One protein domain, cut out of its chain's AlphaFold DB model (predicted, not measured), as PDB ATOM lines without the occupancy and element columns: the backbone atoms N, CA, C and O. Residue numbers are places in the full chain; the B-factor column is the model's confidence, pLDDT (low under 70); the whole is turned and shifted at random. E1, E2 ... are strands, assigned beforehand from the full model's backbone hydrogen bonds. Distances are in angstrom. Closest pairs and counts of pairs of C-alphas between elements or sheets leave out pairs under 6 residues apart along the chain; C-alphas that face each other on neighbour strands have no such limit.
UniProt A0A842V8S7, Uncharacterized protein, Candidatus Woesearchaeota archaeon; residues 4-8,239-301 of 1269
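AT A GLANCE: This is residues 4 to 8 and 239 to 301 of the 1269 residues of an uncharacterized protein of Candidatus Woesearchaeota archaeon (UniProt A0A842V8S7). Two long antiparallel strands, E2 and E4, with the short strand E3 along the other side of E2, make a small three-stranded sheet, and a second, still smaller sheet of two short strands, E1 and E5, is set over one face of it, with no close contact between the strands of the two. The long loop of residues 284 to 296, from E4 to E5, joins the two layers, and the turn after E4, with Asn 287, makes one end of the longest axis. The printed part has 68 residues with no named helix and five named strands, E1, E2, E3, E4 and E5 along the chain; the sheet orders are E3 - E2 - E4 and E1 - E5, both antiparallel. The class is all strand, though only 29 of the 68 printed residues are in named elements. The whole is only just compact, close to loose, with a radius of gyration of the C-alphas of 13.1 A, and elongated, with spans of 40 by 22 by 17 A.

IN THESE COORDINATES: In the larger sheet, E2 is residues 239 to 246, 23.4 A from first to last C-alpha, and begins at C-alpha 239 at (43.083, 44.460, -39.847). E4, residues 274 to 283, is the longest strand, with 10 residues and 30.1 A from first to last C-alpha; it ends at C-alpha 283 at (39.637, 52.088, -37.219). E3 is residues 257 to 260, 9.5 A long. In the smaller sheet, E1 is residues 4 to 6, 7.1 A long, and begins at C-alpha 4 at (46.497, 31.173, -44.220). E5 is residues 297 to 300, 9.9 A long, and ends at C-alpha 300 at (47.083, 26.117, -47.905).

HOW THE PARTS SIT: In the sheet of three strands E2 is the inner strand, and E3 and E4 are the edge strands. E2 and E4 are antiparallel, with 162 degrees between their N-to-C directions. The C-alphas of Ser 243 and Tyr 277 face each other at 4.1 A, and those of Leu 239 and Phe 281 at 5.0 A. Among their backbone pairs within hydrogen-bond range are N 242 and O 278 at 2.8 A, and N 274 and O 246 at 2.9 A. On its other side E2 has E3 as a neighbour, antiparallel at 150 degrees, and the two form a hairpin. The C-alphas of Val 258 and Ser 242 face each other at 4.2 A, and N 257 and O 243, 2.8 A apart, are within hydrogen-bond range. The edge strands E3 and E4 are apart. E1 and E5 are antiparallel, with 157 degrees between their directions. The C-alphas of Ile 4 and Val 299 face each other at 4.5 A. N 5 and O 298, at 2.9 A, and N 298 and O 5, at 2.8 A, are within hydrogen-bond range. E1 is apart from E2, E3 and E4, and E5 is apart from these three strands too.

THE WHOLE: The C-alphas of Ser 247 and Asn 287 are the two farthest apart, at 40.2 A, while the first and last printed C-alphas, those of Ile 4 and Phe 301, are 9.0 A apart. Residues 9 to 238 of the chain are not printed, and C-alphas 8 and 239 are 8.8 A apart across this cut; the link from E1 to E2 runs across it. The link from E2 to E3, 10 residues, is short. The links from E3 to E4, residues 261 to 273, and from E4 to E5, residues 284 to 296, are long, with 13 residues each. The mean pLDDT of the printed part is 74.4, and the model's confidence is low, under 70, in 23 residues: 7 to 8, 259 to 272 and 291 to 297.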
ATOM      1  N   ILE A   4      47.095  30.066 -43.472       78.12
ATOM      2  CA  ILE A   4      46.497  31.173 -44.220       78.12
ATOM      3  C   ILE A   4      47.477  32.348 -44.233       78.12
ATOM      4  O   ILE A   4      48.118  32.614 -43.217       78.12
ATOM      5  N   SER A   5      47.597  33.024 -45.371       77.25
ATOM      6  CA  SER A   5      48.367  34.259 -45.544       77.25
ATOM      7  C   SER A   5      47.621  35.230 -46.455       77.25
ATOM      8  O   SER A   5      46.752  34.825 -47.234       77.25
ATOM      9  N   TRP A   6      47.933  36.514 -46.343       75.06
ATOM     10  CA  TRP A   6      47.365  37.578 -47.169       75.06
ATOM     11  C   TRP A   6      48.382  38.702 -47.319       75.06
ATOM     12  O   TRP A   6      49.237  38.860 -46.455       75.06
ATOM     13  N   ASP A   7      48.270  39.479 -48.391       69.56
ATOM     14  CA  ASP A   7      49.106  40.663 -48.576       69.56
ATOM     15  C   ASP A   7      48.521  41.843 -47.800       69.56
ATOM     16  O   ASP A   7      47.340  42.185 -47.932       69.56
ATOM     17  N   GLU A   8      49.355  42.468 -46.977       66.94
ATOM     18  CA  GLU A   8      49.027  43.696 -46.269       66.94
ATOM     19  C   GLU A   8      49.774  44.855 -46.952       66.94
ATOM     20  O   GLU A   8      51.003  44.903 -46.897       66.94
ATOM     21  N   LEU A 239      43.683  45.493 -39.002       80.62
ATOM     22  CA  LEU A 239      43.083  44.460 -39.847       80.62
ATOM     23  C   LEU A 239      43.089  43.107 -39.127       80.62
ATOM     24  O   LEU A 239      44.030  42.346 -39.251       80.62
ATOM     25  N   ASN A 240      42.034  42.757 -38.394       79.69
ATOM     26  CA  ASN A 240      42.017  41.515 -37.609       79.69
ATOM     27  C   ASN A 240      41.508  40.311 -38.414       79.69
ATOM     28  O   ASN A 240      40.326  40.253 -38.776       79.69
ATOM     29  N   LEU A 241      42.344  39.287 -38.617       80.25
ATOM     30  CA  LEU A 241      41.920  38.018 -39.208       80.25
ATOM     31  C   LEU A 241      41.331  37.071 -38.154       80.25
ATOM     32  O   LEU A 241      41.880  36.848 -37.075       80.25
ATOM     33  N   SER A 242      40.225  36.423 -38.513       85.19
ATOM     34  CA  SER A 242      39.688  35.265 -37.802       85.19
ATOM     35  C   SER A 242      39.351  34.123 -38.758       85.19
ATOM     36  O   SER A 242      38.900  34.366 -39.876       85.19
ATOM     37  N   SER A 243      39.529  32.871 -38.332       85.50
ATOM     38  CA  SER A 243      39.275  31.678 -39.155       85.50
ATOM     39  C   SER A 243      38.583  30.552 -38.383       85.50
ATOM     40  O   SER A 243      38.549  30.566 -37.153       85.50
ATOM     41  N   ARG A 244      37.964  29.606 -39.103       84.50
ATOM     42  CA  ARG A 244      37.361  28.379 -38.554       84.50
ATOM     43  C   ARG A 244      37.283  27.260 -39.592       84.50
ATOM     44  O   ARG A 244      37.005  27.532 -40.760       84.50
ATOM     45  N   ALA A 245      37.416  26.007 -39.152       84.56
ATOM     46  CA  ALA A 245      37.032  24.830 -39.942       84.56
ATOM     47  C   ALA A 245      35.733  24.183 -39.430       84.56
ATOM     48  O   ALA A 245      35.358  24.327 -38.265       84.56
ATOM     49  N   CYS A 246      35.030  23.494 -40.328       81.62
ATOM     50  CA  CYS A 246      33.647  23.061 -40.133       81.62
ATOM     51  C   CYS A 246      33.362  21.753 -40.881       81.62
ATOM     52  O   CYS A 246      33.978  21.463 -41.911       81.62
ATOM     53  N   SER A 247      32.399  20.961 -40.401       81.38
ATOM     54  CA  SER A 247      31.992  19.708 -41.062       81.38
ATOM     55  C   SER A 247      30.801  19.894 -42.007       81.38
ATOM     56  O   SER A 247      30.487  18.991 -42.779       81.38
ATOM     57  N   ASN A 248      30.126  21.047 -41.961       79.12
ATOM     58  CA  ASN A 248      28.987  21.385 -42.813       79.12
ATOM     59  C   ASN A 248      29.199  22.693 -43.596       79.12
ATOM     60  O   ASN A 248      29.993  23.548 -43.215       79.12
ATOM     61  N   ALA A 249      28.484  22.837 -44.718       75.94
ATOM     62  CA  ALA A 249      28.691  23.932 -45.672       75.94
ATOM     63  C   ALA A 249      28.308  25.320 -45.128       75.94
ATOM     64  O   ALA A 249      28.833  26.334 -45.579       75.94
ATOM     65  N   ASP A 250      27.390  25.378 -44.164       80.31
ATOM     66  CA  ASP A 250      26.995  26.597 -43.455       80.31
ATOM     67  C   ASP A 250      27.926  26.934 -42.279       80.31
ATOM     68  O   ASP A 250      27.790  28.001 -41.674       80.31
ATOM     69  N   CYS A 251      28.890  26.058 -41.972       76.50
ATOM     70  CA  CYS A 251      29.856  26.208 -40.888       76.50
ATOM     71  C   CYS A 251      29.209  26.558 -39.546       76.50
ATOM     72  O   CYS A 251      29.727  27.363 -38.769       76.50
ATOM     73  N   SER A 252      28.039  25.983 -39.267       80.12
ATOM     74  CA  SER A 252      27.312  26.245 -38.023       80.12
ATOM     75  C   SER A 252      27.961  25.568 -36.810       80.12
ATOM     76  O   SER A 252      27.634  25.907 -35.677       80.12
ATOM     77  N   ASP A 253      28.822  24.576 -37.044       78.25
ATOM     78  CA  ASP A 253      29.518  23.777 -36.033       78.25
ATOM     79  C   ASP A 253      30.931  24.294 -35.690       78.25
ATOM     80  O   ASP A 253      31.490  23.888 -34.672       78.25
ATOM     81  N   GLY A 254      31.486  25.213 -36.490       74.62
ATOM     82  CA  GLY A 254      32.811  25.809 -36.284       74.62
ATOM     83  C   GLY A 254      32.785  27.128 -35.496       74.62
ATOM     84  O   GLY A 254      31.889  27.958 -35.674       74.62
ATOM     85  N   THR A 255      33.806  27.373 -34.669       82.81
ATOM     86  CA  THR A 255      33.986  28.627 -33.905       82.81
ATOM     87  C   THR A 255      35.136  29.441 -34.490       82.81
ATOM     88  O   THR A 255      36.186  28.875 -34.757       82.81
ATOM     89  N   PHE A 256      34.947  30.751 -34.682       84.00
ATOM     90  CA  PHE A 256      36.018  31.636 -35.153       84.00
ATOM     91  C   PHE A 256      37.121  31.792 -34.100       84.00
ATOM     92  O   PHE A 256      36.838  32.158 -32.959       84.00
ATOM     93  N   ILE A 257      38.363  31.574 -34.519       79.62
ATOM     94  CA  ILE A 257      39.591  31.832 -33.767       79.62
ATOM     95  C   ILE A 257      40.221  33.100 -34.350       79.62
ATOM     96  O   ILE A 257      40.376  33.194 -35.566       79.62
ATOM     97  N   VAL A 258      40.527  34.092 -33.508       75.88
ATOM     98  CA  VAL A 258      41.230  35.323 -33.917       75.88
ATOM     99  C   VAL A 258      42.722  35.016 -34.002       75.88
ATOM    100  O   VAL A 258      43.270  34.450 -33.060       75.88
ATOM    101  N   GLN A 259      43.338  35.359 -35.129       68.25
ATOM    102  CA  GLN A 259      44.705  34.971 -35.483       68.25
ATOM    103  C   GLN A 259      45.702  36.144 -35.445       68.25
ATOM    104  O   GLN A 259      46.894  35.901 -35.308       68.25
ATOM    105  N   GLY A 260      45.230  37.397 -35.486       64.75
ATOM    106  CA  GLY A 260      46.068  38.601 -35.375       64.75
ATOM    107  C   GLY A 260      45.889  39.574 -36.541       64.75
ATOM    108  O   GLY A 260      44.996  39.372 -37.372       64.75
ATOM    109  N   SER A 261      46.716  40.625 -36.560       61.62
ATOM    110  CA  SER A 261      46.668  41.717 -37.541       61.62
ATOM    111  C   SER A 261      47.612  41.572 -38.737       61.62
ATOM    112  O   SER A 261      47.308  42.098 -39.797       61.62
ATOM    113  N   ASN A 262      48.711  40.828 -38.587       62.16
ATOM    114  CA  ASN A 262      49.826  40.863 -39.536       62.16
ATOM    115  C   ASN A 262      49.653  39.841 -40.669       62.16
ATOM    116  O   ASN A 262      49.331  38.682 -40.396       62.16
ATOM    117  N   ALA A 263      50.011  40.225 -41.900       62.84
ATOM    118  CA  ALA A 263      50.032  39.425 -43.148       62.84
ATOM    119  C   ALA A 263      50.731  38.039 -43.122       62.84
ATOM    120  O   ALA A 263      50.771  37.315 -44.122       62.84
ATOM    121  N   THR A 264      51.314  37.631 -41.998       63.41
ATOM    122  CA  THR A 264      52.130  36.418 -41.886       63.41
ATOM    123  C   THR A 264      51.357  35.113 -42.119       63.41
ATOM    124  O   THR A 264      50.187  34.959 -41.757       63.41
ATOM    125  N   LEU A 265      52.069  34.119 -42.665       64.31
ATOM    126  CA  LEU A 265      51.646  32.717 -42.717       64.31
ATOM    127  C   LEU A 265      51.292  32.215 -41.313       64.31
ATOM    128  O   LEU A 265      52.167  31.882 -40.515       64.31
ATOM    129  N   THR A 266      49.996  32.119 -41.030       69.06
ATOM    130  CA  THR A 266      49.507  31.650 -39.733       69.06
ATOM    131  C   THR A 266      49.218  30.156 -39.795       69.06
ATOM    132  O   THR A 266      48.382  29.735 -40.597       69.06
ATOM    133  N   GLU A 267      49.864  29.346 -38.950       67.44
ATOM    134  CA  GLU A 267      49.550  27.915 -38.833       67.44
ATOM    135  C   GLU A 267      48.117  27.703 -38.318       67.44
ATOM    136  O   GLU A 267      47.722  28.197 -37.261       67.44
ATOM    137  N   LEU A 268      47.331  26.927 -39.064       69.62
ATOM    138  CA  LEU A 268      45.968  26.558 -38.706       69.62
ATOM    139  C   LEU A 268      45.972  25.151 -38.102       69.62
ATOM    140  O   LEU A 268      46.412  24.194 -38.734       69.62
ATOM    141  N   SER A 269      45.425  24.996 -36.897       62.88
ATOM    142  CA  SER A 269      45.333  23.699 -36.210       62.88
ATOM    143  C   SER A 269      43.966  23.019 -36.357       62.88
ATOM    144  O   SER A 269      43.574  22.233 -35.495       62.88
ATOM    145  N   ASP A 270      43.221  23.329 -37.423       65.44
ATOM    146  CA  ASP A 270      41.819  22.929 -37.565       65.44
ATOM    147  C   ASP A 270      41.579  21.929 -38.710       65.44
ATOM    148  O   ASP A 270      42.106  22.032 -39.827       65.44
ATOM    149  N   THR A 271      40.710  20.951 -38.434       68.56
ATOM    150  CA  THR A 271      40.272  19.914 -39.382       68.56
ATOM    151  C   THR A 271      38.783  20.073 -39.674       68.56
ATOM    152  O   THR A 271      37.978  20.247 -38.765       68.56
ATOM    153  N   GLY A 272      38.407  20.041 -40.951       69.44
ATOM    154  CA  GLY A 272      37.018  20.200 -41.379       69.44
ATOM    155  C   GLY A 272      36.892  20.122 -42.894       69.44
ATOM    156  O   GLY A 272      37.852  20.414 -43.603       69.44
ATOM    157  N   GLN A 273      35.722  19.717 -43.381       77.00
ATOM    158  CA  GLN A 273      35.421  19.659 -44.813       77.00
ATOM    159  C   GLN A 273      35.298  21.060 -45.433       77.00
ATOM    160  O   GLN A 273      35.582  21.236 -46.614       77.00
ATOM    161  N   TYR A 274      34.891  22.049 -44.638       80.19
ATOM    162  CA  TYR A 274      34.726  23.441 -45.044       80.19
ATOM    163  C   TYR A 274      35.610  24.343 -44.182       80.19
ATOM    164  O   TYR A 274      35.921  24.014 -43.033       80.19
ATOM    165  N   PHE A 275      35.999  25.486 -44.739       84.50
ATOM    166  CA  PHE A 275      36.799  26.507 -44.074       84.50
ATOM    167  C   PHE A 275      36.189  27.879 -44.325       84.50
ATOM    168  O   PHE A 275      35.722  28.173 -45.426       84.50
ATOM    169  N   GLN A 276      36.179  28.718 -43.296       87.06
ATOM    170  CA  GLN A 276      35.765  30.108 -43.394       87.06
ATOM    171  C   GLN A 276      36.786  30.995 -42.704       87.06
ATOM    172  O   GLN A 276      37.263  30.681 -41.615       87.06
ATOM    173  N   TYR A 277      37.053  32.141 -43.314       85.50
ATOM    174  CA  TYR A 277      37.819  33.217 -42.714       85.50
ATOM    175  C   TYR A 277      37.016  34.516 -42.763       85.50
ATOM    176  O   TYR A 277      36.031  34.640 -43.495       85.50
ATOM    177  N   ARG A 278      37.402  35.463 -41.919       85.19
ATOM    178  CA  ARG A 278      36.767  36.766 -41.776       85.19
ATOM    179  C   ARG A 278      37.818  37.769 -41.334       85.19
ATOM    180  O   ARG A 278      38.393  37.600 -40.260       85.19
ATOM    181  N   MET A 279      37.997  38.811 -42.133       81.81
ATOM    182  CA  MET A 279      38.802  39.983 -41.798       81.81
ATOM    183  C   MET A 279      37.891  41.072 -41.224       81.81
ATOM    184  O   MET A 279      36.826  41.347 -41.781       81.81
ATOM    185  N   LEU A 280      38.271  41.644 -40.083       82.12
ATOM    186  CA  LEU A 280      37.625  42.806 -39.482       82.12
ATOM    187  C   LEU A 280      38.493  44.034 -39.727       82.12
ATOM    188  O   LEU A 280      39.630  44.099 -39.272       82.12
ATOM    189  N   PHE A 281      37.912  45.000 -40.428       83.62
ATOM    190  CA  PHE A 281      38.490  46.312 -40.662       83.62
ATOM    191  C   PHE A 281      38.119  47.198 -39.477       83.62
ATOM    192  O   PHE A 281      36.944  47.515 -39.278       83.62
ATOM    193  N   GLU A 282      39.106  47.547 -38.667       84.44
ATOM    194  CA  GLU A 282      38.936  48.342 -37.458       84.44
ATOM    195  C   GLU A 282      39.679  49.669 -37.615       84.44
ATOM    196  O   GLU A 282      40.784  49.733 -38.152       84.44
ATOM    197  N   THR A 283      39.056  50.750 -37.156       86.50
ATOM    198  CA  THR A 283      39.637  52.088 -37.219       86.50
ATOM    199  C   THR A 283      39.241  52.893 -35.993       86.50
ATOM    200  O   THR A 283      38.088  52.855 -35.555       86.50
ATOM    201  N   ASP A 284      40.197  53.644 -35.456       79.50
ATOM    202  CA  ASP A 284      39.961  54.636 -34.406       79.50
ATOM    203  C   ASP A 284      39.512  55.994 -34.991       79.50
ATOM    204  O   ASP A 284      39.183  56.917 -34.243       79.50
ATOM    205  N   SER A 285      39.472  56.122 -36.326       76.38
ATOM    206  CA  SER A 285      39.100  57.336 -37.055       76.38
ATOM    207  C   SER A 285      38.032  57.074 -38.108       76.38
ATOM    208  O   SER A 285      38.188  56.239 -38.989       76.38
ATOM    209  N   VAL A 286      36.966  57.870 -38.093       71.69
ATOM    210  CA  VAL A 286      35.914  57.791 -39.121       71.69
ATOM    211  C   VAL A 286      36.390  58.228 -40.511       71.69
ATOM    212  O   VAL A 286      35.732  57.921 -41.498       71.69
ATOM    213  N   ASN A 287      37.530  58.920 -40.592       72.00
ATOM    214  CA  ASN A 287      38.070  59.452 -41.843       72.00
ATOM    215  C   ASN A 287      38.992  58.465 -42.565       72.00
ATOM    216  O   ASN A 287      39.377  58.712 -43.702       72.00
ATOM    217  N   PHE A 288      39.393  57.372 -41.916       77.56
ATOM    218  CA  PHE A 288      40.322  56.409 -42.494       77.56
ATOM    219  C   PHE A 288      39.785  55.004 -42.273       77.56
ATOM    220  O   PHE A 288      39.392  54.649 -41.166       77.56
ATOM    221  N   THR A 289      39.772  54.195 -43.322       76.12
ATOM    222  CA  THR A 289      39.424  52.774 -43.248       76.12
ATOM    223  C   THR A 289      40.660  51.984 -43.665       76.12
ATOM    224  O   THR A 289      41.335  52.424 -44.595       76.12
ATOM    225  N   PRO A 290      40.989  50.858 -43.004       74.44
ATOM    226  CA  PRO A 290      42.057  49.998 -43.484       74.44
ATOM    227  C   PRO A 290      41.728  49.518 -44.900       74.44
ATOM    228  O   PRO A 290      40.594  49.150 -45.205       74.44
ATOM    229  N   GLU A 291      42.723  49.529 -45.767       69.38
ATOM    230  CA  GLU A 291      42.614  49.019 -47.130       69.38
ATOM    231  C   GLU A 291      43.238  47.627 -47.206       69.38
ATOM    232  O   GLU A 291      44.319  47.393 -46.674       69.38
ATOM    233  N   LEU A 292      42.558  46.702 -47.880       62.94
ATOM    234  CA  LEU A 292      43.103  45.390 -48.207       62.94
ATOM    235  C   LEU A 292      43.417  45.388 -49.705       62.94
ATOM    236  O   LEU A 292      42.492  45.368 -50.519       62.94
ATOM    237  N   SER A 293      44.697  45.408 -50.081       54.22
ATOM    238  CA  SER A 293      45.095  45.161 -51.468       54.22
ATOM    239  C   SER A 293      45.101  43.651 -51.683       54.22
ATOM    240  O   SER A 293      46.072  42.963 -51.379       54.22
ATOM    241  N   VAL A 294      43.985  43.084 -52.127       49.81
ATOM    242  CA  VAL A 294      43.949  41.642 -52.380       49.81
ATOM    243  C   VAL A 294      44.652  41.377 -53.706       49.81
ATOM    244  O   VAL A 294      44.006  41.462 -54.740       49.81
ATOM    245  N   ASN A 295      45.941  41.032 -53.679       50.53
ATOM    246  CA  ASN A 295      46.553  40.276 -54.776       50.53
ATOM    247  C   ASN A 295      46.367  38.760 -54.557       50.53
ATOM    248  O   ASN A 295      46.196  38.031 -55.527       50.53
ATOM    249  N   SER A 296      46.253  38.270 -53.309       58.31
ATOM    250  CA  SER A 296      45.585  36.993 -52.973       58.31
ATOM    251  C   SER A 296      45.416  36.794 -51.451       58.31
ATOM    252  O   SER A 296      46.251  37.224 -50.662       58.31
ATOM    253  N   VAL A 297      44.349  36.107 -51.010       69.31
ATOM    254  CA  VAL A 297      44.335  35.416 -49.700       69.31
ATOM    255  C   VAL A 297      44.652  33.958 -49.984       69.31
ATOM    256  O   VAL A 297      43.836  33.249 -50.576       69.31
ATOM    257  N   THR A 298      45.832  33.503 -49.578       76.38
ATOM    258  CA  THR A 298      46.269  32.128 -49.809       76.38
ATOM    259  C   THR A 298      45.902  31.269 -48.611       76.38
ATOM    260  O   THR A 298      46.300  31.542 -47.482       76.38
ATOM    261  N   VAL A 299      45.136  30.206 -48.851       77.31
ATOM    262  CA  VAL A 299      44.832  29.182 -47.846       77.31
ATOM    263  C   VAL A 299      45.473  27.885 -48.305       77.31
ATOM    264  O   VAL A 299      44.995  27.271 -49.257       77.31
ATOM    265  N   ASN A 300      46.522  27.430 -47.618       77.00
ATOM    266  CA  ASN A 300      47.083  26.117 -47.905       77.00
ATOM    267  C   ASN A 300      46.349  25.040 -47.119       77.00
ATOM    268  O   ASN A 300      46.070  25.149 -45.919       77.00
ATOM    269  N   PHE A 301      46.086  23.937 -47.798       72.50
ATOM    270  CA  PHE A 301      45.472  22.756 -47.228       72.50
ATOM    271  C   PHE A 301      46.132  21.514 -47.799       72.50
ATOM    272  O   PHE A 301      46.579  21.495 -48.941       72.50
TER     273      PHE A 301